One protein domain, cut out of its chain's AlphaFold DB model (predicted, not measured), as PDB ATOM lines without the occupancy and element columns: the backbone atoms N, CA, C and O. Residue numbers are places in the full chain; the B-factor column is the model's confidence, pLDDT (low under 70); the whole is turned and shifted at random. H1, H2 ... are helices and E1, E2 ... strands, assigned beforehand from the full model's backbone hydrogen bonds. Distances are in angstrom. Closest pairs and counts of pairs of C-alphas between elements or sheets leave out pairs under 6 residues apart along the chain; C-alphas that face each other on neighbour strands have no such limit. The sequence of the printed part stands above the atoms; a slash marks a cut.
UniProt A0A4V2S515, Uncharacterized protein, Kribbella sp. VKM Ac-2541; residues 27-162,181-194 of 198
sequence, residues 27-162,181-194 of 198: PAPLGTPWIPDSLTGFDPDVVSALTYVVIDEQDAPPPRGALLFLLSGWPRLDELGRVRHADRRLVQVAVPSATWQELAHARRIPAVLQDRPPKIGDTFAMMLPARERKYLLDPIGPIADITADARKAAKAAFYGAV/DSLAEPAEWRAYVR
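AT A GLANCE: This is residues 27 to 162 and 181 to 194 of the 198 residues of an uncharacterized protein of Kribbella sp. VKM Ac-2541 (UniProt A0A4V2S515). The core is one strongly twisted, curled sheet of five strands; H2 spans from E2 to E5, H4 packs on E5 with H1 beside it, and H3 meets E4 with its first residues and runs off as an arm. Printed are 150 residues, under half in named elements, with four named helices and five named strands in the order H1 E1 E2 E3 H2 E4 E5 H3 H4. The sheet's order is E3 E2 E1 E4 E5, antiparallel. The class is mixed; the whole is compact, radius of gyration of the C-alphas 15.0 A, spans 45 by 40 by 30 A.

HOW THE PARTS SIT: Start at H1, residues 44 to 48, which only grazes the sheet. Then E1, 51 to 58, E2, 66 to 73, and E3, 91 to 96, form a meander, each strand the antiparallel neighbour of the one before; find N 54 and O 70 at 2.9 A, N 69 and O 93 at 2.8 A. H2, 97 to 107, comes closest to E5, 140 to 145, at C-alphas 107 and 142, 4.7 A apart. E4, 123 to 127, pairs antiparallel with E1, N 53 and O 124 at 2.9 A, and forms a hairpin with E5, N 125 and O 144 at 2.8 A. The closest C-alphas of E4 and H3, 147 to 162, are 123 and 147, 4.5 A apart. H4, 187 to 194, touches H1, closest C-alphas 190 and 46, 6.5 A. With H3 and H4 on one face and H2 on the other, the sheet makes three layers. In H1, H2, H3 and H4 every O i to N i+4 pair is within hydrogen-bond range.

IN THESE COORDINATES: Find C-alpha 44 at (-41.517, -52.103, 36.932), where H1 begins, 6.0 A long. E1 measures 20.2 A, E2 22.5 A, E3 16.6 A, H2 15.3 A, E4 13.5 A and E5 14.7 A. H3 runs 22.3 A, and H4, 10.9 A, ends at C-alpha 194, (-36.155, -63.923, 34.146).

THE WHOLE: The farthest C-alphas, of Pro 27 and Arg 64, are 45.0 A apart. Residues 163 to 180 are not printed; C-alphas 162 and 181 are 30.4 A apart. The links E2 to E3, H2 to E4 and E4 to E5 are long. The model's pLDDT is under 70 at residues 27 to 30, 87 to 88 and 134 to 136.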
ATOM      1  N   PRO A  27     -52.935 -41.661  43.112       52.97
ATOM      2  CA  PRO A  27     -51.759 -41.978  43.907       52.97
ATOM      3  C   PRO A  27     -51.366 -43.417  43.573       52.97
ATOM      4  O   PRO A  27     -52.232 -44.298  43.512       52.97
ATOM      5  N   ALA A  28     -50.084 -43.627  43.269       56.03
ATOM      6  CA  ALA A  28     -49.581 -44.953  42.955       56.03
ATOM      7  C   ALA A  28     -49.969 -45.916  44.092       56.03
ATOM      8  O   ALA A  28     -49.964 -45.502  45.257       56.03
ATOM      9  N   PRO A  29     -50.326 -47.175  43.786       59.22
ATOM     10  CA  PRO A  29     -50.611 -48.156  44.821       59.22
ATOM     11  C   PRO A  29     -49.488 -48.186  45.864       59.22
ATOM     12  O   PRO A  29     -48.303 -48.098  45.529       59.22
ATOM     13  N   LEU A  30     -49.853 -48.305  47.142       68.12
ATOM     14  CA  LEU A  30     -48.873 -48.399  48.219       68.12
ATOM     15  C   LEU A  30     -47.866 -49.510  47.902       68.12
ATOM     16  O   LEU A  30     -48.240 -50.649  47.619       68.12
ATOM     17  N   GLY A  31     -46.580 -49.181  47.982       79.88
ATOM     18  CA  GLY A  31     -45.525 -50.148  47.739       79.88
ATOM     19  C   GLY A  31     -45.187 -50.360  46.265       79.88
ATOM     20  O   GLY A  31     -44.365 -51.227  45.990       79.88
ATOM     21  N   THR A  32     -45.724 -49.599  45.310       89.94
ATOM     22  CA  THR A  32     -45.198 -49.594  43.932       89.94
ATOM     23  C   THR A  32     -43.732 -49.121  43.932       89.94
ATOM     24  O   THR A  32     -43.392 -48.216  44.704       89.94
ATOM     25  N   PRO A  33     -42.826 -49.724  43.134       94.50
ATOM     26  CA  PRO A  33     -41.470 -49.199  42.977       94.50
ATOM     27  C   PRO A  33     -41.505 -47.740  42.524       94.50
ATOM     28  O   PRO A  33     -42.319 -47.360  41.685       94.50
ATOM     29  N   TRP A  34     -40.614 -46.918  43.068       95.56
ATOM     30  CA  TRP A  34     -40.434 -45.569  42.541       95.56
ATOM     31  C   TRP A  34     -39.750 -45.649  41.174       95.56
ATOM     32  O   TRP A  34     -38.643 -46.167  41.081       95.56
ATOM     33  N   ILE A  35     -40.392 -45.156  40.120       96.12
ATOM     34  CA  ILE A  35     -39.806 -45.126  38.777       96.12
ATOM     35  C   ILE A  35     -39.348 -43.684  38.506       96.12
ATOM     36  O   ILE A  35     -40.204 -42.806  38.405       96.12
ATOM     37  N   PRO A  36     -38.030 -43.407  38.470       95.62
ATOM     38  CA  PRO A  36     -37.511 -42.085  38.132       95.62
ATOM     39  C   PRO A  36     -37.776 -41.751  36.659       95.62
ATOM     40  O   PRO A  36     -37.911 -42.663  35.840       95.62
ATOM     41  N   ASP A  37     -37.797 -40.457  36.311       94.56
ATOM     42  CA  ASP A  37     -38.149 -40.003  34.958       94.56
ATOM     43  C   ASP A  37     -37.203 -40.631  33.911       94.56
ATOM     44  O   ASP A  37     -37.654 -41.118  32.871       94.56
ATOM     45  N   SER A  38     -35.910 -40.747  34.247       93.38
ATOM     46  CA  SER A  38     -34.886 -41.424  33.435       93.38
ATOM     47  C   SER A  38     -35.157 -42.910  33.145       93.38
ATOM     48  O   SER A  38     -34.611 -43.435  32.174       93.38
ATOM     49  N   LEU A  39     -35.998 -43.594  33.932       95.19
ATOM     50  CA  LEU A  39     -36.335 -45.018  33.782       95.19
ATOM     51  C   LEU A  39     -37.813 -45.261  33.428       95.19
ATOM     52  O   LEU A  39     -38.287 -46.391  33.515       95.19
ATOM     53  N   THR A  40     -38.557 -44.237  33.000       92.00
ATOM     54  CA  THR A  40     -40.008 -44.345  32.726       92.00
ATOM     55  C   THR A  40     -40.369 -45.411  31.679       92.00
ATOM     56  O   THR A  40     -41.472 -45.951  31.698       92.00
ATOM     57  N   GLY A  41     -39.451 -45.743  30.765       89.31
ATOM     58  CA  GLY A  41     -39.648 -46.776  29.738       89.31
ATOM     59  C   GLY A  41     -39.365 -48.216  30.182       89.31
ATOM     60  O   GLY A  41     -39.423 -49.115  29.342       89.31
ATOM     61  N   PHE A  42     -39.013 -48.439  31.450       91.81
ATOM     62  CA  PHE A  42     -38.560 -49.735  31.951       91.81
ATOM     63  C   PHE A  42     -39.703 -50.526  32.583       91.81
ATOM     64  O   PHE A  42     -40.613 -49.959  33.189       91.81
ATOM     65  N   ASP A  43     -39.616 -51.851  32.501       93.25
ATOM     66  CA  ASP A  43     -40.525 -52.739  33.220       93.25
ATOM     67  C   ASP A  43     -40.414 -52.525  34.753       93.25
ATOM     68  O   ASP A  43     -39.303 -52.567  35.304       93.25
ATOM     69  N   PRO A  44     -41.529 -52.307  35.481       93.19
ATOM     70  CA  PRO A  44     -41.517 -52.103  36.932       93.19
ATOM     71  C   PRO A  44     -40.878 -53.242  37.743       93.19
ATOM     72  O   PRO A  44     -40.307 -52.985  38.814       93.19
ATOM     73  N   ASP A  45     -40.952 -54.486  37.264       92.81
ATOM     74  CA  ASP A  45     -40.323 -55.635  37.923       92.81
ATOM     75  C   ASP A  45     -38.802 -55.578  37.772       92.81
ATOM     76  O   ASP A  45     -38.064 -55.853  38.725       92.81
ATOM     77  N   VAL A  46     -38.322 -55.121  36.612       94.12
ATOM     78  CA  VAL A  46     -36.896 -54.867  36.380       94.12
ATOM     79  C   VAL A  46     -36.403 -53.730  37.260       94.12
ATOM     80  O   VAL A  46     -35.391 -53.891  37.939       94.12
ATOM     81  N   VAL A  47     -37.143 -52.622  37.336       95.44
ATOM     82  CA  VAL A  47     -36.804 -51.491  38.214       95.44
ATOM     83  C   VAL A  47     -36.769 -51.924  39.686       95.44
ATOM     84  O   VAL A  47     -35.811 -51.627  40.397       95.44
ATOM     85  N   SER A  48     -37.742 -52.719  40.143       94.00
ATOM     86  CA  SER A  48     -37.740 -53.301  41.498       94.00
ATOM     87  C   SER A  48     -36.525 -54.202  41.771       94.00
ATOM     88  O   SER A  48     -36.065 -54.330  42.917       94.00
ATOM     89  N   ALA A  49     -35.996 -54.841  40.726       93.31
ATOM     90  CA  ALA A  49     -34.811 -55.684  40.775       93.31
ATOM     91  C   ALA A  49     -33.482 -54.898  40.732       93.31
ATOM     92  O   ALA A  49     -32.423 -55.491  40.965       93.31
ATOM     93  N   LEU A  50     -33.502 -53.574  40.579       95.56
ATOM     94  CA  LEU A  50     -32.298 -52.752  40.692       95.56
ATOM     95  C   LEU A  50     -31.882 -52.524  42.155       95.56
ATOM     96  O   LEU A  50     -32.656 -52.645  43.110       95.56
ATOM     97  N   THR A  51     -30.604 -52.209  42.324       95.12
ATOM     98  CA  THR A  51     -30.007 -51.703  43.561       95.12
ATOM     99  C   THR A  51     -29.927 -50.192  43.451       95.12
ATOM    100  O   THR A  51     -29.458 -49.669  42.438       95.12
ATOM    101  N   TYR A  52     -30.372 -49.506  44.497       96.00
ATOM    102  CA  TYR A  52     -30.194 -48.069  44.633       96.00
ATOM    103  C   TYR A  52     -28.834 -47.822  45.290       96.00
ATOM    104  O   TYR A  52     -28.587 -48.309  46.397       96.00
ATOM    105  N   VAL A  53     -27.941 -47.134  44.581       96.44
ATOM    106  CA  VAL A  53     -26.533 -46.970  44.961       96.44
ATOM    107  C   VAL A  53     -26.208 -45.485  45.070       96.44
ATOM    108  O   VAL A  53     -26.431 -44.753  44.114       96.44
ATOM    109  N   VAL A  54     -25.666 -45.038  46.203       97.31
ATOM    110  CA  VAL A  54     -25.305 -43.628  46.445       97.31
ATOM    111  C   VAL A  54     -23.844 -43.520  46.849       97.31
ATOM    112  O   VAL A  54     -23.383 -44.326  47.650       97.31
ATOM    113  N   ILE A  55     -23.134 -42.516  46.335       97.56
ATOM    114  CA  ILE A  55     -21.837 -42.100  46.885       97.56
ATOM    115  C   ILE A  55     -22.099 -41.269  48.140       97.56
ATOM    116  O   ILE A  55     -22.612 -40.157  48.045       97.56
ATOM    117  N   ASP A  56     -21.753 -41.803  49.301       97.00
ATOM    118  CA  ASP A  56     -21.986 -41.160  50.596       97.00
ATOM    119  C   ASP A  56     -20.770 -40.357  51.052       97.00
ATOM    120  O   ASP A  56     -20.883 -39.186  51.406       97.00
ATOM    121  N   GLU A  57     -19.580 -40.947  50.930       96.44
ATOM    122  CA  GLU A  57     -18.332 -40.299  51.320       96.44
ATOM    123  C   GLU A  57     -17.244 -40.446  50.257       96.44
ATOM    124  O   GLU A  57     -17.254 -41.344  49.409       96.44
ATOM    125  N   GLN A  58     -16.275 -39.539  50.342       95.38
ATOM    126  CA  GLN A  58     -15.073 -39.527  49.532       95.38
ATOM    127  C   GLN A  58     -13.900 -39.080  50.407       95.38
ATOM    128  O   GLN A  58     -13.903 -37.969  50.934       95.38
ATOM    129  N   ASP A  59     -12.896 -39.941  50.551       91.38
ATOM    130  CA  ASP A  59     -11.742 -39.711  51.431       91.38
ATOM    131  C   ASP A  59     -10.714 -38.713  50.853       91.38
ATOM    132  O   ASP A  59     -10.057 -37.986  51.598       91.38
ATOM    133  N   ALA A  60     -10.575 -38.656  49.527       89.12
ATOM    134  CA  ALA A  60      -9.666 -37.781  48.800       89.12
ATOM    135  C   ALA A  60     -10.178 -37.489  47.373       89.12
ATOM    136  O   ALA A  60     -10.923 -38.286  46.797       89.12
ATOM    137  N   PRO A  61      -9.772 -36.364  46.749       86.94
ATOM    138  CA  PRO A  61     -10.155 -36.044  45.372       86.94
ATOM    139  C   PRO A  61      -9.676 -37.096  44.348       86.94
ATOM    140  O   PRO A  61      -8.553 -37.601  44.476       86.94
ATOM    141  N   PRO A  62     -10.454 -37.389  43.282       86.38
ATOM    142  CA  PRO A  62     -10.069 -38.375  42.279       86.38
ATOM    143  C   PRO A  62      -8.836 -37.889  41.495       86.38
ATOM    144  O   PRO A  62      -8.629 -36.681  41.361       86.38
ATOM    145  N   PRO A  63      -8.005 -38.799  40.955       86.81
ATOM    146  CA  PRO A  63      -8.189 -40.254  40.929       86.81
ATOM    147  C   PRO A  63      -7.698 -40.973  42.197       86.81
ATOM    148  O   PRO A  63      -7.674 -42.201  42.230       86.81
ATOM    149  N   ARG A  64      -7.269 -40.240  43.232       88.88
ATOM    150  CA  ARG A  64      -6.768 -40.827  44.481       88.88
ATOM    151  C   ARG A  64      -7.935 -41.142  45.427       88.88
ATOM    152  O   ARG A  64      -9.029 -40.604  45.268       88.88
ATOM    153  N   GLY A  65      -7.683 -42.020  46.393       91.94
ATOM    154  CA  GLY A  65      -8.652 -42.353  47.435       91.94
ATOM    155  C   GLY A  65      -9.681 -43.422  47.060       91.94
ATOM    156  O   GLY A  65      -9.577 -44.095  46.029       91.94
ATOM    157  N   ALA A  66     -10.663 -43.573  47.934       94.81
ATOM    158  CA  ALA A  66     -11.816 -44.439  47.849       94.81
ATOM    159  C   ALA A  66     -13.129 -43.654  48.008       94.81
ATOM    160  O   ALA A  66     -13.263 -42.697  48.771       94.81
ATOM    161  N   LEU A  67     -14.134 -44.127  47.284       96.19
ATOM    162  CA  LEU A  67     -15.520 -43.711  47.407       96.19
ATOM    163  C   LEU A  67     -16.238 -44.714  48.303       96.19
ATOM    164  O   LEU A  67     -16.130 -45.927  48.088       96.19
ATOM    165  N   LEU A  68     -16.981 -44.214  49.286       95.81
ATOM    166  CA  LEU A  68     -17.879 -45.028  50.090       95.81
ATOM    167  C   LEU A  68     -19.260 -45.029  49.439       95.81
ATOM    168  O   LEU A  68     -19.912 -43.990  49.333       95.81
ATOM    169  N   PHE A  69     -19.709 -46.205  49.021       96.06
ATOM    170  CA  PHE A  69     -21.034 -46.406  48.463       96.06
ATOM    171  C   PHE A  69     -21.991 -46.975  49.505       96.06
ATOM    172  O   PHE A  69     -21.661 -47.946  50.191       96.06
ATOM    173  N   LEU A  70     -23.203 -46.426  49.556       94.50
ATOM    174  CA  LEU A  70     -24.350 -47.011  50.243       94.50
ATOM    175  C   LEU A  70     -25.239 -47.724  49.235       94.50
ATOM    176  O   LEU A  70     -25.686 -47.135  48.250       94.50
ATOM    177  N   LEU A  71     -25.503 -48.999  49.497       93.81
ATOM    178  CA  LEU A  71     -26.363 -49.845  48.687       93.81
ATOM    179  C   LEU A  71     -27.637 -50.146  49.473       93.81
ATOM    180  O   LEU A  71     -27.588 -50.584  50.629       93.81
ATOM    181  N   SER A  72     -28.781 -49.978  48.816       92.81
ATOM    182  CA  SER A  72     -30.072 -50.435  49.319       92.81
ATOM    183  C   SER A  72     -30.852 -51.186  48.245       92.81
ATOM    184  O   SER A  72     -30.600 -51.074  47.043       92.81
ATOM    185  N   GLY A  73     -31.876 -51.925  48.675       92.38
ATOM    186  CA  GLY A  73     -32.930 -52.328  47.749       92.38
ATOM    187  C   GLY A  73     -33.598 -51.108  47.107       92.38
ATOM    188  O   GLY A  73     -33.503 -49.994  47.630       92.38
ATOM    189  N   TRP A  74     -34.268 -51.332  45.980       95.06
ATOM    190  CA  TRP A  74     -34.987 -50.273  45.288       95.06
ATOM    191  C   TRP A  74     -36.086 -49.654  46.172       95.06
ATOM    192  O   TRP A  74     -36.845 -50.408  46.802       95.06
ATOM    193  N   PRO A  75     -36.182 -48.314  46.258       95.31
ATOM    194  CA  PRO A  75     -37.192 -47.666  47.077       95.31
ATOM    195  C   PRO A  75     -38.591 -47.776  46.457       95.31
ATOM    196  O   PRO A  75     -38.775 -48.014  45.260       95.31
ATOM    197  N   ARG A  76     -39.603 -47.599  47.301       94.19
ATOM    198  CA  ARG A  76     -41.021 -47.689  46.939       94.19
ATOM    199  C   ARG A  76     -41.741 -46.399  47.293       94.19
ATOM    200  O   ARG A  76     -41.266 -45.631  48.124       94.19
ATOM    201  N   LEU A  77     -42.881 -46.171  46.661       92.19
ATOM    202  CA  LEU A  77     -43.752 -45.051  46.982       92.19
ATOM    203  C   LEU A  77     -44.658 -45.399  48.169       92.19
ATOM    204  O   LEU A  77     -45.188 -46.512  48.252       92.19
ATOM    205  N   ASP A  78     -44.818 -44.451  49.094       86.94
ATOM    206  CA  ASP A  78     -45.863 -44.516  50.118       86.94
ATOM    207  C   ASP A  78     -47.213 -43.984  49.600       86.94
ATOM    208  O   ASP A  78     -47.330 -43.574  48.448       86.94
ATOM    209  N   GLU A  79     -48.246 -43.987  50.450       82.69
ATOM    210  CA  GLU A  79     -49.607 -43.540  50.089       82.69
ATOM    211  C   GLU A  79     -49.669 -42.081  49.618       82.69
ATOM    212  O   GLU A  79     -50.618 -41.681  48.946       82.69
ATOM    213  N   LEU A  80     -48.655 -41.281  49.965       81.25
ATOM    214  CA  LEU A  80     -48.533 -39.879  49.575       81.25
ATOM    215  C   LEU A  80     -47.607 -39.699  48.365       81.25
ATOM    216  O   LEU A  80     -47.213 -38.577  48.057       81.25
ATOM    217  N   GLY A  81     -47.214 -40.791  47.701       84.50
ATOM    218  CA  GLY A  81     -46.293 -40.760  46.569       84.50
ATOM    219  C   GLY A  81     -44.864 -40.379  46.956       84.50
ATOM    220  O   GLY A  81     -44.090 -39.967  46.094       84.50
ATOM    221  N   ARG A  82     -44.482 -40.485  48.238       87.12
ATOM    222  CA  ARG A  82     -43.118 -40.169  48.683       87.12
ATOM    223  C   ARG A  82     -42.226 -41.390  48.541       87.12
ATOM    224  O   ARG A  82     -42.631 -42.503  48.866       87.12
ATOM    225  N   VAL A  83     -40.982 -41.163  48.128       91.56
ATOM    226  CA  VAL A  83     -39.964 -42.213  48.032       91.56
ATOM    227  C   VAL A  83     -39.559 -42.666  49.435       91.56
ATOM    228  O   VAL A  83     -39.127 -41.867  50.267       91.56
ATOM    229  N   ARG A  84     -39.704 -43.963  49.700       90.88
ATOM    230  CA  ARG A  84     -39.336 -44.626  50.950       90.88
ATOM    231  C   ARG A  84     -38.405 -45.792  50.661       90.88
ATOM    232  O   ARG A  84     -38.716 -46.682  49.869       90.88
ATOM    233  N   HIS A  85     -37.281 -45.816  51.359       90.19
ATOM    234  CA  HIS A  85     -36.478 -47.023  51.463       90.19
ATOM    235  C   HIS A  85     -37.145 -47.918  52.504       90.19
ATOM    236  O   HIS A  85     -37.526 -47.443  53.572       90.19
ATOM    237  N   ALA A  86     -37.334 -49.197  52.187       81.06
ATOM    238  CA  ALA A  86     -37.699 -50.155  53.224       81.06
ATOM    239  C   ALA A  86     -36.580 -50.172  54.279       81.06
ATOM    240  O   ALA A  86     -35.416 -50.069  53.885       81.06
ATOM    241  N   ASP A  87     -36.926 -50.343  55.562       63.69
ATOM    242  CA  ASP A  87     -35.992 -50.495  56.697       63.69
ATOM    243  C   ASP A  87     -35.168 -51.786  56.571       63.69
ATOM    244  O   ASP A  87     -35.280 -52.744  57.338       63.69
ATOM    245  N   ARG A  88     -34.362 -51.853  55.520       64.38
ATOM    246  CA  ARG A  88     -33.456 -52.940  55.213       64.38
ATOM    247  C   ARG A  88     -32.047 -52.487  55.533       64.38
ATOM    248  O   ARG A  88     -31.698 -51.313  55.437       64.38
ATOM    249  N   ARG A  89     -31.239 -53.470  55.904       76.94
ATOM    250  CA  ARG A  89     -29.815 -53.319  56.159       76.94
ATOM    251  C   ARG A  89     -29.147 -52.607  54.980       76.94
ATOM    252  O   ARG A  89     -29.156 -53.123  53.865       76.94
ATOM    253  N   LEU A  90     -28.568 -51.440  55.242       87.25
ATOM    254  CA  LEU A  90     -27.701 -50.762  54.286       87.25
ATOM    255  C   LEU A  90     -26.371 -51.510  54.209       87.25
ATOM    256  O   LEU A  90     -25.807 -51.915  55.232       87.25
ATOM    257  N   VAL A  91     -25.873 -51.697  52.991       91.00
ATOM    258  CA  VAL A  91     -24.561 -52.297  52.744       91.00
ATOM    259  C   VAL A  91     -23.621 -51.183  52.320       91.00
ATOM    260  O   VAL A  91     -23.926 -50.428  51.401       91.00
ATOM    261  N   GLN A  92     -22.488 -51.082  53.008       92.81
ATOM    262  CA  GLN A  92     -21.437 -50.130  52.671       92.81
ATOM    263  C   GLN A  92     -20.339 -50.839  51.884       92.81
ATOM    264  O   GLN A  92     -19.886 -51.914  52.295       92.81
ATOM    265  N   VAL A  93     -19.911 -50.236  50.779       92.94
ATOM    266  CA  VAL A  93     -18.834 -50.754  49.931       92.94
ATOM    267  C   VAL A  93     -17.852 -49.628  49.639       92.94
ATOM    268  O   VAL A  93     -18.233 -48.604  49.083       92.94
ATOM    269  N   ALA A  94     -16.586 -49.822  49.998       93.94
ATOM    270  CA  ALA A  94     -15.513 -48.912  49.618       93.94
ATOM    271  C   ALA A  94     -14.919 -49.356  48.276       93.94
ATOM    272  O   ALA A  94     -14.539 -50.519  48.116       93.94
ATOM    273  N   VAL A  95     -14.833 -48.439  47.315       94.06
ATOM    274  CA  VAL A  95     -14.274 -48.699  45.981       94.06
ATOM    275  C   VAL A  95     -13.227 -47.633  45.664       94.06
ATOM    276  O   VAL A  95     -13.529 -46.450  45.810       94.06
ATOM    277  N   PRO A  96     -12.015 -47.998  45.206       95.25
ATOM    278  CA  PRO A  96     -11.031 -47.010  44.773       95.25
ATOM    279  C   PRO A  96     -11.596 -46.078  43.691       95.25
ATOM    280  O   PRO A  96     -12.218 -46.540  42.732       95.25
ATOM    281  N   SER A  97     -11.346 -44.771  43.812       94.88
ATOM    282  CA  SER A  97     -11.892 -43.747  42.906       94.88
ATOM    283  C   SER A  97     -11.536 -44.009  41.437       94.88
ATOM    284  O   SER A  97     -12.382 -43.847  40.560       94.88
ATOM    285  N   ALA A  98     -10.302 -44.452  41.165       94.44
ATOM    286  CA  ALA A  98      -9.854 -44.812  39.819       94.44
ATOM    287  C   ALA A  98     -10.631 -46.011  39.248       94.44
ATOM    288  O   ALA A  98     -11.150 -45.930  38.139       94.44
ATOM    289  N   THR A  99     -10.796 -47.079  40.035       94.94
ATOM    290  CA  THR A  99     -11.568 -48.270  39.643       94.94
ATOM    291  C   THR A  99     -13.022 -47.921  39.344       94.94
ATOM    292  O   THR A  99     -13.589 -48.397  38.363       94.94
ATOM    293  N   TRP A 100     -13.633 -47.055  40.159       95.44
ATOM    294  CA  TRP A 100     -14.974 -46.557  39.872       95.44
ATOM    295  C   TRP A 100     -15.026 -45.751  38.569       95.44
ATOM    296  O   TRP A 100     -15.940 -45.955  37.776       95.44
ATOM    297  N   GLN A 101     -14.067 -44.849  38.335       95.12
ATOM    298  CA  GLN A 101     -14.040 -44.030  37.122       95.12
ATOM    299  C   GLN A 101     -13.917 -44.896  35.860       95.12
ATOM    300  O   GLN A 101     -14.630 -44.647  34.893       95.12
ATOM    301  N   GLU A 102     -13.073 -45.929  35.883       95.69
ATOM    302  CA  GLU A 102     -12.937 -46.901  34.788       95.69
ATOM    303  C   GLU A 102     -14.248 -47.660  34.542       95.69
ATOM    304  O   GLU A 102     -14.725 -47.744  33.407       95.69
ATOM    305  N   LEU A 103     -14.876 -48.163  35.610       95.75
ATOM    306  CA  LEU A 103     -16.151 -48.873  35.528       95.75
ATOM    307  C   LEU A 103     -17.275 -47.972  34.988       95.75
ATOM    308  O   LEU A 103     -18.047 -48.385  34.121       95.75
ATOM    309  N   ALA A 104     -17.364 -46.741  35.491       95.94
ATOM    310  CA  ALA A 104     -18.347 -45.757  35.067       95.94
ATOM    311  C   ALA A 104     -18.134 -45.338  33.610       95.94
ATOM    312  O   ALA A 104     -19.103 -45.286  32.858       95.94
ATOM    313  N   HIS A 105     -16.892 -45.111  33.185       96.25
ATOM    314  CA  HIS A 105     -16.589 -44.803  31.791       96.25
ATOM    315  C   HIS A 105     -17.081 -45.920  30.855       96.25
ATOM    316  O   HIS A 105     -17.732 -45.652  29.851       96.25
ATOM    317  N   ALA A 106     -16.862 -47.183  31.231       97.06
ATOM    318  CA  ALA A 106     -17.253 -48.326  30.411       97.06
ATOM    319  C   ALA A 106     -18.767 -48.604  30.382       97.06
ATOM    320  O   ALA A 106     -19.260 -49.185  29.415       97.06
ATOM    321  N   ARG A 107     -19.505 -48.278  31.453       97.06
ATOM    322  CA  ARG A 107     -20.874 -48.797  31.655       97.06
ATOM    323  C   ARG A 107     -21.935 -47.752  31.976       97.06
ATOM    324  O   ARG A 107     -23.115 -48.103  32.002       97.06
ATOM    325  N   ARG A 108     -21.569 -46.499  32.257       97.56
ATOM    326  CA  ARG A 108     -22.539 -45.474  32.657       97.56
ATOM    327  C   ARG A 108     -23.423 -45.069  31.482       97.56
ATOM    328  O   ARG A 108     -22.941 -44.851  30.370       97.56
ATOM    329  N   ILE A 109     -24.714 -44.936  31.771       95.69
ATOM    330  CA  ILE A 109     -25.719 -44.358  30.885       95.69
ATOM    331  C   ILE A 109     -26.413 -43.171  31.582       95.69
ATOM    332  O   ILE A 109     -26.629 -43.233  32.795       95.69
ATOM    333  N   PRO A 110     -26.763 -42.101  30.843       95.19
ATOM    334  CA  PRO A 110     -26.465 -41.882  29.424       95.19
ATOM    335  C   PRO A 110     -24.964 -41.656  29.152       95.19
ATOM    336  O   PRO A 110     -24.220 -41.217  30.029       95.19
ATOM    337  N   ALA A 111     -24.518 -41.950  27.922       93.31
ATOM    338  CA  ALA A 111     -23.097 -41.942  27.544       93.31
ATOM    339  C   ALA A 111     -22.409 -40.582  27.761       93.31
ATOM    340  O   ALA A 111     -21.243 -40.522  28.134       93.31
ATOM    341  N   VAL A 112     -23.158 -39.482  27.631       94.81
ATOM    342  CA  VAL A 112     -22.674 -38.115  27.898       94.81
ATOM    343  C   VAL A 112     -22.155 -37.920  29.332       94.81
ATOM    344  O   VAL A 112     -21.395 -36.991  29.593       94.81
ATOM    345  N   LEU A 113     -22.530 -38.795  30.271       94.88
ATOM    346  CA  LEU A 113     -22.086 -38.740  31.663       94.88
ATOM    347  C   LEU A 113     -20.921 -39.691  31.977       94.88
ATOM    348  O   LEU A 113     -20.476 -39.705  33.126       94.88
ATOM    349  N   GLN A 114     -20.414 -40.477  31.021       95.50
ATOM    350  CA  GLN A 114     -19.363 -41.486  31.255       95.50
ATOM    351  C   GLN A 114     -18.078 -40.894  31.846       95.50
ATOM    352  O   GLN A 114     -17.520 -41.454  32.788       95.50
ATOM    353  N   ASP A 115     -17.678 -39.707  31.387       94.44
ATOM    354  CA  ASP A 115     -16.466 -39.019  31.856       94.44
ATOM    355  C   ASP A 115     -16.706 -38.084  33.045       94.44
ATOM    356  O   ASP A 115     -15.776 -37.469  33.571       94.44
ATOM    357  N   ARG A 116     -17.956 -37.964  33.506       94.81
ATOM    358  CA  ARG A 116     -18.296 -37.097  34.635       94.81
ATOM    359  C   ARG A 116     -17.611 -37.617  35.914       94.81
ATOM    360  O   ARG A 116     -17.880 -38.762  36.301       94.81
ATOM    361  N   PRO A 117     -16.808 -36.791  36.616       94.19
ATOM    362  CA  PRO A 117     -16.184 -37.197  37.873       94.19
ATOM    363  C   PRO A 117     -17.229 -37.540  38.947       94.19
ATOM    364  O   PRO A 117     -18.255 -36.850  39.015       94.19
ATOM    365  N   PRO A 118     -16.980 -38.552  39.801       95.25
ATOM    366  CA  PRO A 118     -17.851 -38.872  40.925       95.25
ATOM    367  C   PRO A 118     -17.952 -37.700  41.898       95.25
ATOM    368  O   PRO A 118     -16.966 -37.004  42.154       95.25
ATOM    369  N   LYS A 119     -19.142 -37.504  42.463       96.56
ATOM    370  CA  LYS A 119     -19.395 -36.553  43.546       96.56
ATOM    371  C   LYS A 119     -20.211 -37.215  44.649       96.56
ATOM    372  O   LYS A 119     -21.026 -38.094  44.380       96.56
ATOM    373  N   ILE A 120     -20.030 -36.737  45.877       97.00
ATOM    374  CA  ILE A 120     -20.908 -37.085  46.998       97.00
ATOM    375  C   ILE A 120     -22.361 -36.760  46.622       97.00
ATOM    376  O   ILE A 120     -22.656 -35.701  46.054       97.00
ATOM    377  N   GLY A 121     -23.259 -37.691  46.926       97.00
ATOM    378  CA  GLY A 121     -24.676 -37.636  46.587       97.00
ATOM    379  C   GLY A 121     -24.999 -38.007  45.139       97.00
ATOM    380  O   GLY A 121     -26.147 -37.834  44.732       97.00
ATOM    381  N   ASP A 122     -24.029 -38.478  44.348       98.25
ATOM    382  CA  ASP A 122     -24.341 -39.110  43.068       98.25
ATOM    383  C   ASP A 122     -25.036 -40.446  43.304       98.25
ATOM    384  O   ASP A 122     -24.611 -41.245  44.145       98.25
ATOM    385  N   THR A 123     -26.104 -40.669  42.542       98.38
ATOM    386  CA  THR A 123     -27.003 -41.803  42.717       98.38
ATOM    387  C   THR A 123     -27.121 -42.582  41.421       98.38
ATOM    388  O   THR A 123     -27.358 -42.016  40.352       98.38
ATOM    389  N   PHE A 124     -27.033 -43.901  41.532       98.19
ATOM    390  CA  PHE A 124     -27.076 -44.819  40.412       98.19
ATOM    391  C   PHE A 124     -28.092 -45.936  40.639       98.19
ATOM    392  O   PHE A 124     -28.292 -46.404  41.764       98.19
ATOM    393  N   ALA A 125     -28.683 -46.405  39.545       97.75
ATOM    394  CA  ALA A 125     -29.410 -47.663  39.499       97.75
ATOM    395  C   ALA A 125     -28.508 -48.742  38.887       97.75
ATOM    396  O   ALA A 125     -28.009 -48.588  37.769       97.75
ATOM    397  N   MET A 126     -28.278 -49.823  39.634       96.81
ATOM    398  CA  MET A 126     -27.403 -50.921  39.211       96.81
ATOM    399  C   MET A 126     -28.056 -52.277  39.457       96.81
ATOM    400  O   MET A 126     -28.533 -52.555  40.559       96.81
ATOM    401  N   MET A 127     -28.012 -53.167  38.470       95.62
ATOM    402  CA  MET A 127     -28.303 -54.580  38.699       95.62
ATOM    403  C   MET A 127     -27.063 -55.229  39.322       95.62
ATOM    404  O   MET A 127     -25.988 -55.147  38.739       95.62
ATOM    405  N   LEU A 128     -27.185 -55.855  40.494       92.75
ATOM    406  CA  LEU A 128     -26.067 -56.523  41.173       92.75
ATOM    407  C   LEU A 128     -26.418 -57.995  41.430       92.75
ATOM    408  O   LEU A 128     -27.536 -58.263  41.879       92.75
ATOM    409  N   PRO A 129     -25.476 -58.940  41.245       85.50
ATOM    410  CA  PRO A 129     -25.729 -60.362  41.479       85.50
ATOM    411  C   PRO A 129     -26.011 -60.678  42.957       85.50
ATOM    412  O   PRO A 129     -26.739 -61.613  43.278       85.50
ATOM    413  N   ALA A 130     -25.437 -59.906  43.887       81.00
ATOM    414  CA  ALA A 130     -25.622 -60.119  45.318       81.00
ATOM    415  C   ALA A 130     -25.538 -58.806  46.111       81.00
ATOM    416  O   ALA A 130     -24.465 -58.405  46.559       81.00
ATOM    417  N   ARG A 131     -26.692 -58.167  46.338       73.94
ATOM    418  CA  ARG A 131     -26.796 -56.851  47.004       73.94
ATOM    419  C   ARG A 131     -26.259 -56.815  48.441       73.94
ATOM    420  O   ARG A 131     -25.840 -55.769  48.911       73.94
ATOM    421  N   GLU A 132     -26.288 -57.951  49.136       71.19
ATOM    422  CA  GLU A 132     -25.891 -58.094  50.550       71.19
ATOM    423  C   GLU A 132     -24.371 -58.266  50.737       71.19
ATOM    424  O   GLU A 132     -23.873 -58.307  51.866       71.19
ATOM    425  N   ARG A 133     -23.608 -58.432  49.649       71.25
ATOM    426  CA  ARG A 133     -22.175 -58.721  49.737       71.25
ATOM    427  C   ARG A 133     -21.372 -57.424  49.789       71.25
ATOM    428  O   ARG A 133     -21.505 -56.573  48.924       71.25
ATOM    429  N   LYS A 134     -20.463 -57.329  50.763       66.19
ATOM    430  CA  LYS A 134     -19.523 -56.202  50.943       66.19
ATOM    431  C   LYS A 134     -18.383 -56.152  49.907       66.19
ATOM    432  O   LYS A 134     -17.384 -55.479  50.141       66.19
ATOM    433  N   TYR A 135     -18.464 -56.927  48.830       65.31
ATOM    434  CA  TYR A 135     -17.407 -56.968  47.818       65.31
ATOM    435  C   TYR A 135     -17.626 -55.870  46.767       65.31
ATOM    436  O   TYR A 135     -18.673 -55.226  46.758       65.31
ATOM    437  N   LEU A 136     -16.613 -55.647  45.922       69.12
ATOM    438  CA  LEU A 136     -16.589 -54.627  44.868       69.12
ATOM    439  C   LEU A 136     -17.888 -54.564  44.051       69.12
ATOM    440  O   LEU A 136     -18.526 -55.584  43.787       69.12
ATOM    441  N   LEU A 137     -18.232 -53.350  43.611       84.81
ATOM    442  CA  LEU A 137     -19.307 -53.124  42.651       84.81
ATOM    443  C   LEU A 137     -18.971 -53.827  41.329       84.81
ATOM    444  O   LEU A 137     -18.087 -53.388  40.599       84.81
ATOM    445  N   ASP A 138     -19.703 -54.895  41.028       90.12
ATOM    446  CA  ASP A 138     -19.653 -55.601  39.746       90.12
ATOM    447  C   ASP A 138     -21.074 -55.684  39.167       90.12
ATOM    448  O   ASP A 138     -21.827 -56.620  39.469       90.12
ATOM    449  N   PRO A 139     -21.517 -54.642  38.440       93.31
ATOM    450  CA  PRO A 139     -22.876 -54.581  37.934       93.31
ATOM    451  C   PRO A 139     -23.115 -55.568  36.794       93.31
ATOM    452  O   PRO A 139     -22.232 -55.869  35.999       93.31
ATOM    453  N   ILE A 140     -24.350 -56.031  36.665       93.19
ATOM    454  CA  ILE A 140     -24.828 -56.753  35.489       93.19
ATOM    455  C   ILE A 140     -25.361 -55.708  34.509       93.19
ATOM    456  O   ILE A 140     -26.309 -54.984  34.814       93.19
ATOM    457  N   GLY A 141     -24.755 -55.617  33.326       93.25
ATOM    458  CA  GLY A 141     -25.122 -54.606  32.333       93.25
ATOM    459  C   GLY A 141     -24.691 -53.183  32.732       93.25
ATOM    460  O   GLY A 141     -23.660 -53.022  33.398       93.25
ATOM    461  N   PRO A 142     -25.423 -52.142  32.291       96.12
ATOM    462  CA  PRO A 142     -25.015 -50.752  32.478       96.12
ATOM    463  C   PRO A 142     -25.271 -50.217  33.894       96.12
ATOM    464  O   PRO A 142     -25.908 -50.852  34.733       96.12
ATOM    465  N   ILE A 143     -24.769 -49.006  34.135       97.50
ATOM    466  CA  ILE A 143     -24.976 -48.204  35.343       97.50
ATOM    467  C   ILE A 143     -25.821 -46.991  34.955       97.50
ATOM    468  O   ILE A 143     -25.313 -46.086  34.295       97.50
ATOM    469  N   ALA A 144     -27.090 -46.940  35.356       97.94
ATOM    470  CA  ALA A 144     -27.911 -45.765  35.075       97.94
ATOM    471  C   ALA A 144     -27.639 -44.663  36.101       97.94
ATOM    472  O   ALA A 144     -27.802 -44.885  37.301       97.94
ATOM    473  N   ASP A 145     -27.219 -43.485  35.640       98.06
ATOM    474  CA  ASP A 145     -27.124 -42.287  36.475       98.06
ATOM    475  C   ASP A 145     -28.531 -41.708  36.677       98.06
ATOM    476  O   ASP A 145     -29.143 -41.189  35.746       98.06
ATOM    477  N   ILE A 146     -29.036 -41.822  37.907       98.00
ATOM    478  CA  ILE A 146     -30.353 -41.318  38.322       98.00
ATOM    479  C   ILE A 146     -30.206 -40.127  39.279       98.00
ATOM    480  O   ILE A 146     -31.123 -39.811  40.039       98.00
ATOM    481  N   THR A 147     -29.041 -39.467  39.288       97.88
ATOM    482  CA  THR A 147     -28.706 -38.414  40.260       97.88
ATOM    483  C   THR A 147     -29.715 -37.266  40.231       97.88
ATOM    484  O   THR A 147     -30.115 -36.770  41.285       97.88
ATOM    485  N   ALA A 148     -30.142 -36.832  39.041       96.19
ATOM    486  CA  ALA A 148     -31.106 -35.740  38.898       96.19
ATOM    487  C   ALA A 148     -32.465 -36.101  39.525       96.19
ATOM    488  O   ALA A 148     -32.979 -35.357  40.366       96.19
ATOM    489  N   ASP A 149     -32.989 -37.283  39.197       96.81
ATOM    490  CA  ASP A 149     -34.257 -37.788  39.726       96.81
ATOM    491  C   ASP A 149     -34.197 -38.014  41.238       96.81
ATOM    492  O   ASP A 149     -35.104 -37.619  41.973       96.81
ATOM    493  N   ALA A 150     -33.093 -38.584  41.728       96.56
ATOM    494  CA  ALA A 150     -32.861 -38.794  43.151       96.56
ATOM    495  C   ALA A 150     -32.826 -37.468  43.923       96.56
ATOM    496  O   ALA A 150     -33.444 -37.350  44.983       96.56
ATOM    497  N   ARG A 151     -32.173 -36.431  43.381       95.62
ATOM    498  CA  ARG A 151     -32.177 -35.086  43.980       95.62
ATOM    499  C   ARG A 151     -33.566 -34.465  43.981       95.62
ATOM    500  O   ARG A 151     -33.947 -33.865  44.984       95.62
ATOM    501  N   LYS A 152     -34.335 -34.615  42.899       92.69
ATOM    502  CA  LYS A 152     -35.729 -34.147  42.814       92.69
ATOM    503  C   LYS A 152     -36.599 -34.826  43.875       92.69
ATOM    504  O   LYS A 152     -37.300 -34.134  44.614       92.69
ATOM    505  N   ALA A 153     -36.486 -36.146  44.024       92.00
ATOM    506  CA  ALA A 153     -37.189 -36.914  45.049       92.00
ATOM    507  C   ALA A 153     -36.771 -36.517  46.477       92.00
ATOM    508  O   ALA A 153     -37.632 -36.283  47.324       92.00
ATOM    509  N   ALA A 154     -35.469 -36.367  46.740       90.94
ATOM    510  CA  ALA A 154     -34.955 -35.925  48.036       90.94
ATOM    511  C   ALA A 154     -35.429 -34.505  48.385       90.94
ATOM    512  O   ALA A 154     -35.852 -34.250  49.512       90.94
ATOM    513  N   LYS A 155     -35.432 -33.594  47.405       88.75
ATOM    514  CA  LYS A 155     -35.960 -32.233  47.544       88.75
ATOM    515  C   LYS A 155     -37.449 -32.261  47.894       88.75
ATOM    516  O   LYS A 155     -37.855 -31.599  48.846       88.75
ATOM    517  N   ALA A 156     -38.249 -33.045  47.173       85.00
ATOM    518  CA  ALA A 156     -39.675 -33.203  47.451       85.00
ATOM    519  C   ALA A 156     -39.927 -33.785  48.853       85.00
ATOM    520  O   ALA A 156     -40.776 -33.276  49.582       85.00
ATOM    521  N   ALA A 157     -39.154 -34.795  49.262       83.50
ATOM    522  CA  ALA A 157     -39.246 -35.384  50.595       83.50
ATOM    523  C   ALA A 157     -38.877 -34.381  51.700       83.50
ATOM    524  O   ALA A 157     -39.582 -34.293  52.705       83.50
ATOM    525  N   PHE A 158     -37.813 -33.598  51.499       81.62
ATOM    526  CA  PHE A 158     -37.390 -32.559  52.435       81.62
ATOM    527  C   PHE A 158     -38.455 -31.469  52.572       81.62
ATOM    528  O   PHE A 158     -38.918 -31.209  53.680       81.62
ATOM    529  N   TYR A 159     -38.910 -30.876  51.461       80.31
ATOM    530  CA  TYR A 159     -39.937 -29.830  51.501       80.31
ATOM    531  C   TYR A 159     -41.276 -30.337  52.028       80.31
ATOM    532  O   TYR A 159     -41.904 -29.638  52.811       80.31
ATOM    533  N   GLY A 160     -41.681 -31.562  51.691       74.56
ATOM    534  CA  GLY A 160     -42.883 -32.172  52.260       74.56
ATOM    535  C   GLY A 160     -42.796 -32.420  53.770       74.56
ATOM    536  O   GLY A 160     -43.829 -32.565  54.417       74.56
ATOM    537  N   ALA A 161     -41.589 -32.469  54.342       73.88
ATOM    538  CA  ALA A 161     -41.386 -32.587  55.783       73.88
ATOM    539  C   ALA A 161     -41.353 -31.226  56.502       73.88
ATOM    540  O   ALA A 161     -41.745 -31.161  57.666       73.88
ATOM    541  N   VAL A 162     -40.885 -30.159  55.841       73.44
ATOM    542  CA  VAL A 162     -40.683 -28.840  56.477       73.44
ATOM    543  C   VAL A 162     -41.733 -27.786  56.118       73.44
ATOM    544  O   VAL A 162     -41.918 -26.841  56.880       73.44
ATOM    545  N   ASP A 181     -34.193 -36.809  29.228       72.19
ATOM    546  CA  ASP A 181     -34.080 -37.872  28.230       72.19
ATOM    547  C   ASP A 181     -34.346 -39.235  28.885       72.19
ATOM    548  O   ASP A 181     -33.659 -39.646  29.824       72.19
ATOM    549  N   SER A 182     -35.362 -39.939  28.388       77.25
ATOM    550  CA  SER A 182     -35.709 -41.289  28.840       77.25
ATOM    551  C   SER A 182     -34.680 -42.303  28.335       77.25
ATOM    552  O   SER A 182     -34.310 -42.288  27.157       77.25
ATOM    553  N   LEU A 183     -34.221 -43.200  29.211       83.56
ATOM    554  CA  LEU A 183     -33.287 -44.265  28.849       83.56
ATOM    555  C   LEU A 183     -34.023 -45.456  28.212       83.56
ATOM    556  O   LEU A 183     -35.196 -45.718  28.482       83.56
ATOM    557  N   ALA A 184     -33.309 -46.213  27.378       84.31
ATOM    558  CA  ALA A 184     -33.789 -47.491  26.857       84.31
ATOM    559  C   ALA A 184     -33.398 -48.642  27.794       84.31
ATOM    560  O   ALA A 184     -32.285 -48.665  28.323       84.31
ATOM    561  N   GLU A 185     -34.293 -49.617  27.965       87.50
ATOM    562  CA  GLU A 185     -34.069 -50.749  28.866       87.50
ATOM    563  C   GLU A 185     -33.035 -51.759  28.323       87.50
ATOM    564  O   GLU A 185     -33.255 -52.332  27.250       87.50
ATOM    565  N   PRO A 186     -31.935 -52.033  29.056       88.06
ATOM    566  CA  PRO A 186     -30.912 -52.998  28.656       88.06
ATOM    567  C   PRO A 186     -31.427 -54.441  28.664       88.06
ATOM    568  O   PRO A 186     -32.124 -54.877  29.587       88.06
ATOM    569  N   ALA A 187     -31.031 -55.223  27.660       89.06
ATOM    570  CA  ALA A 187     -31.466 -56.612  27.516       89.06
ATOM    571  C   ALA A 187     -30.954 -57.515  28.654       89.06
ATOM    572  O   ALA A 187     -31.641 -58.457  29.059       89.06
ATOM    573  N   GLU A 188     -29.773 -57.211  29.190       90.25
ATOM    574  CA  GLU A 188     -29.111 -57.955  30.260       90.25
ATOM    575  C   GLU A 188     -29.916 -57.905  31.562       90.25
ATOM    576  O   GLU A 188     -30.023 -58.911  32.265       90.25
ATOM    577  N   TRP A 189     -30.544 -56.764  31.863       89.19
ATOM    578  CA  TRP A 189     -31.387 -56.615  33.052       89.19
ATOM    579  C   TRP A 189     -32.625 -57.510  32.966       89.19
ATOM    580  O   TRP A 189     -32.913 -58.260  33.901       89.19
ATOM    581  N   ARG A 190     -33.304 -57.522  31.811       88.19
ATOM    582  CA  ARG A 190     -34.448 -58.419  31.562       88.19
ATOM    583  C   ARG A 190     -34.073 -59.890  31.622       88.19
ATOM    584  O   ARG A 190     -34.905 -60.716  31.995       88.19
ATOM    585  N   ALA A 191     -32.883 -60.246  31.146       86.62
ATOM    586  CA  ALA A 191     -32.410 -61.624  31.179       86.62
ATOM    587  C   ALA A 191     -32.211 -62.085  32.629       86.62
ATOM    588  O   ALA A 191     -32.794 -63.089  33.036       86.62
ATOM    589  N   TYR A 192     -31.506 -61.283  33.430       87.50
ATOM    590  CA  TYR A 192     -31.215 -61.608  34.824       87.50
ATOM    591  C   TYR A 192     -32.473 -61.791  35.684       87.50
ATOM    592  O   TYR A 192     -32.568 -62.742  36.463       87.50
ATOM    593  N   VAL A 193     -33.473 -60.916  35.524       87.00
ATOM    594  CA  VAL A 193     -34.743 -61.027  36.263       87.00
ATOM    595  C   VAL A 193     -35.490 -62.311  35.898       87.00
ATOM    596  O   VAL A 193     -35.994 -63.000  36.783       87.00
ATOM    597  N   ARG A 194     -35.513 -62.682  34.612       87.00
ATOM    598  CA  ARG A 194     -36.155 -63.923  34.146       87.00
ATOM    599  C   ARG A 194     -35.469 -65.183  34.666       87.00
ATOM    600  O   ARG A 194     -36.151 -66.173  34.913       87.00
TER     601      ARG A 194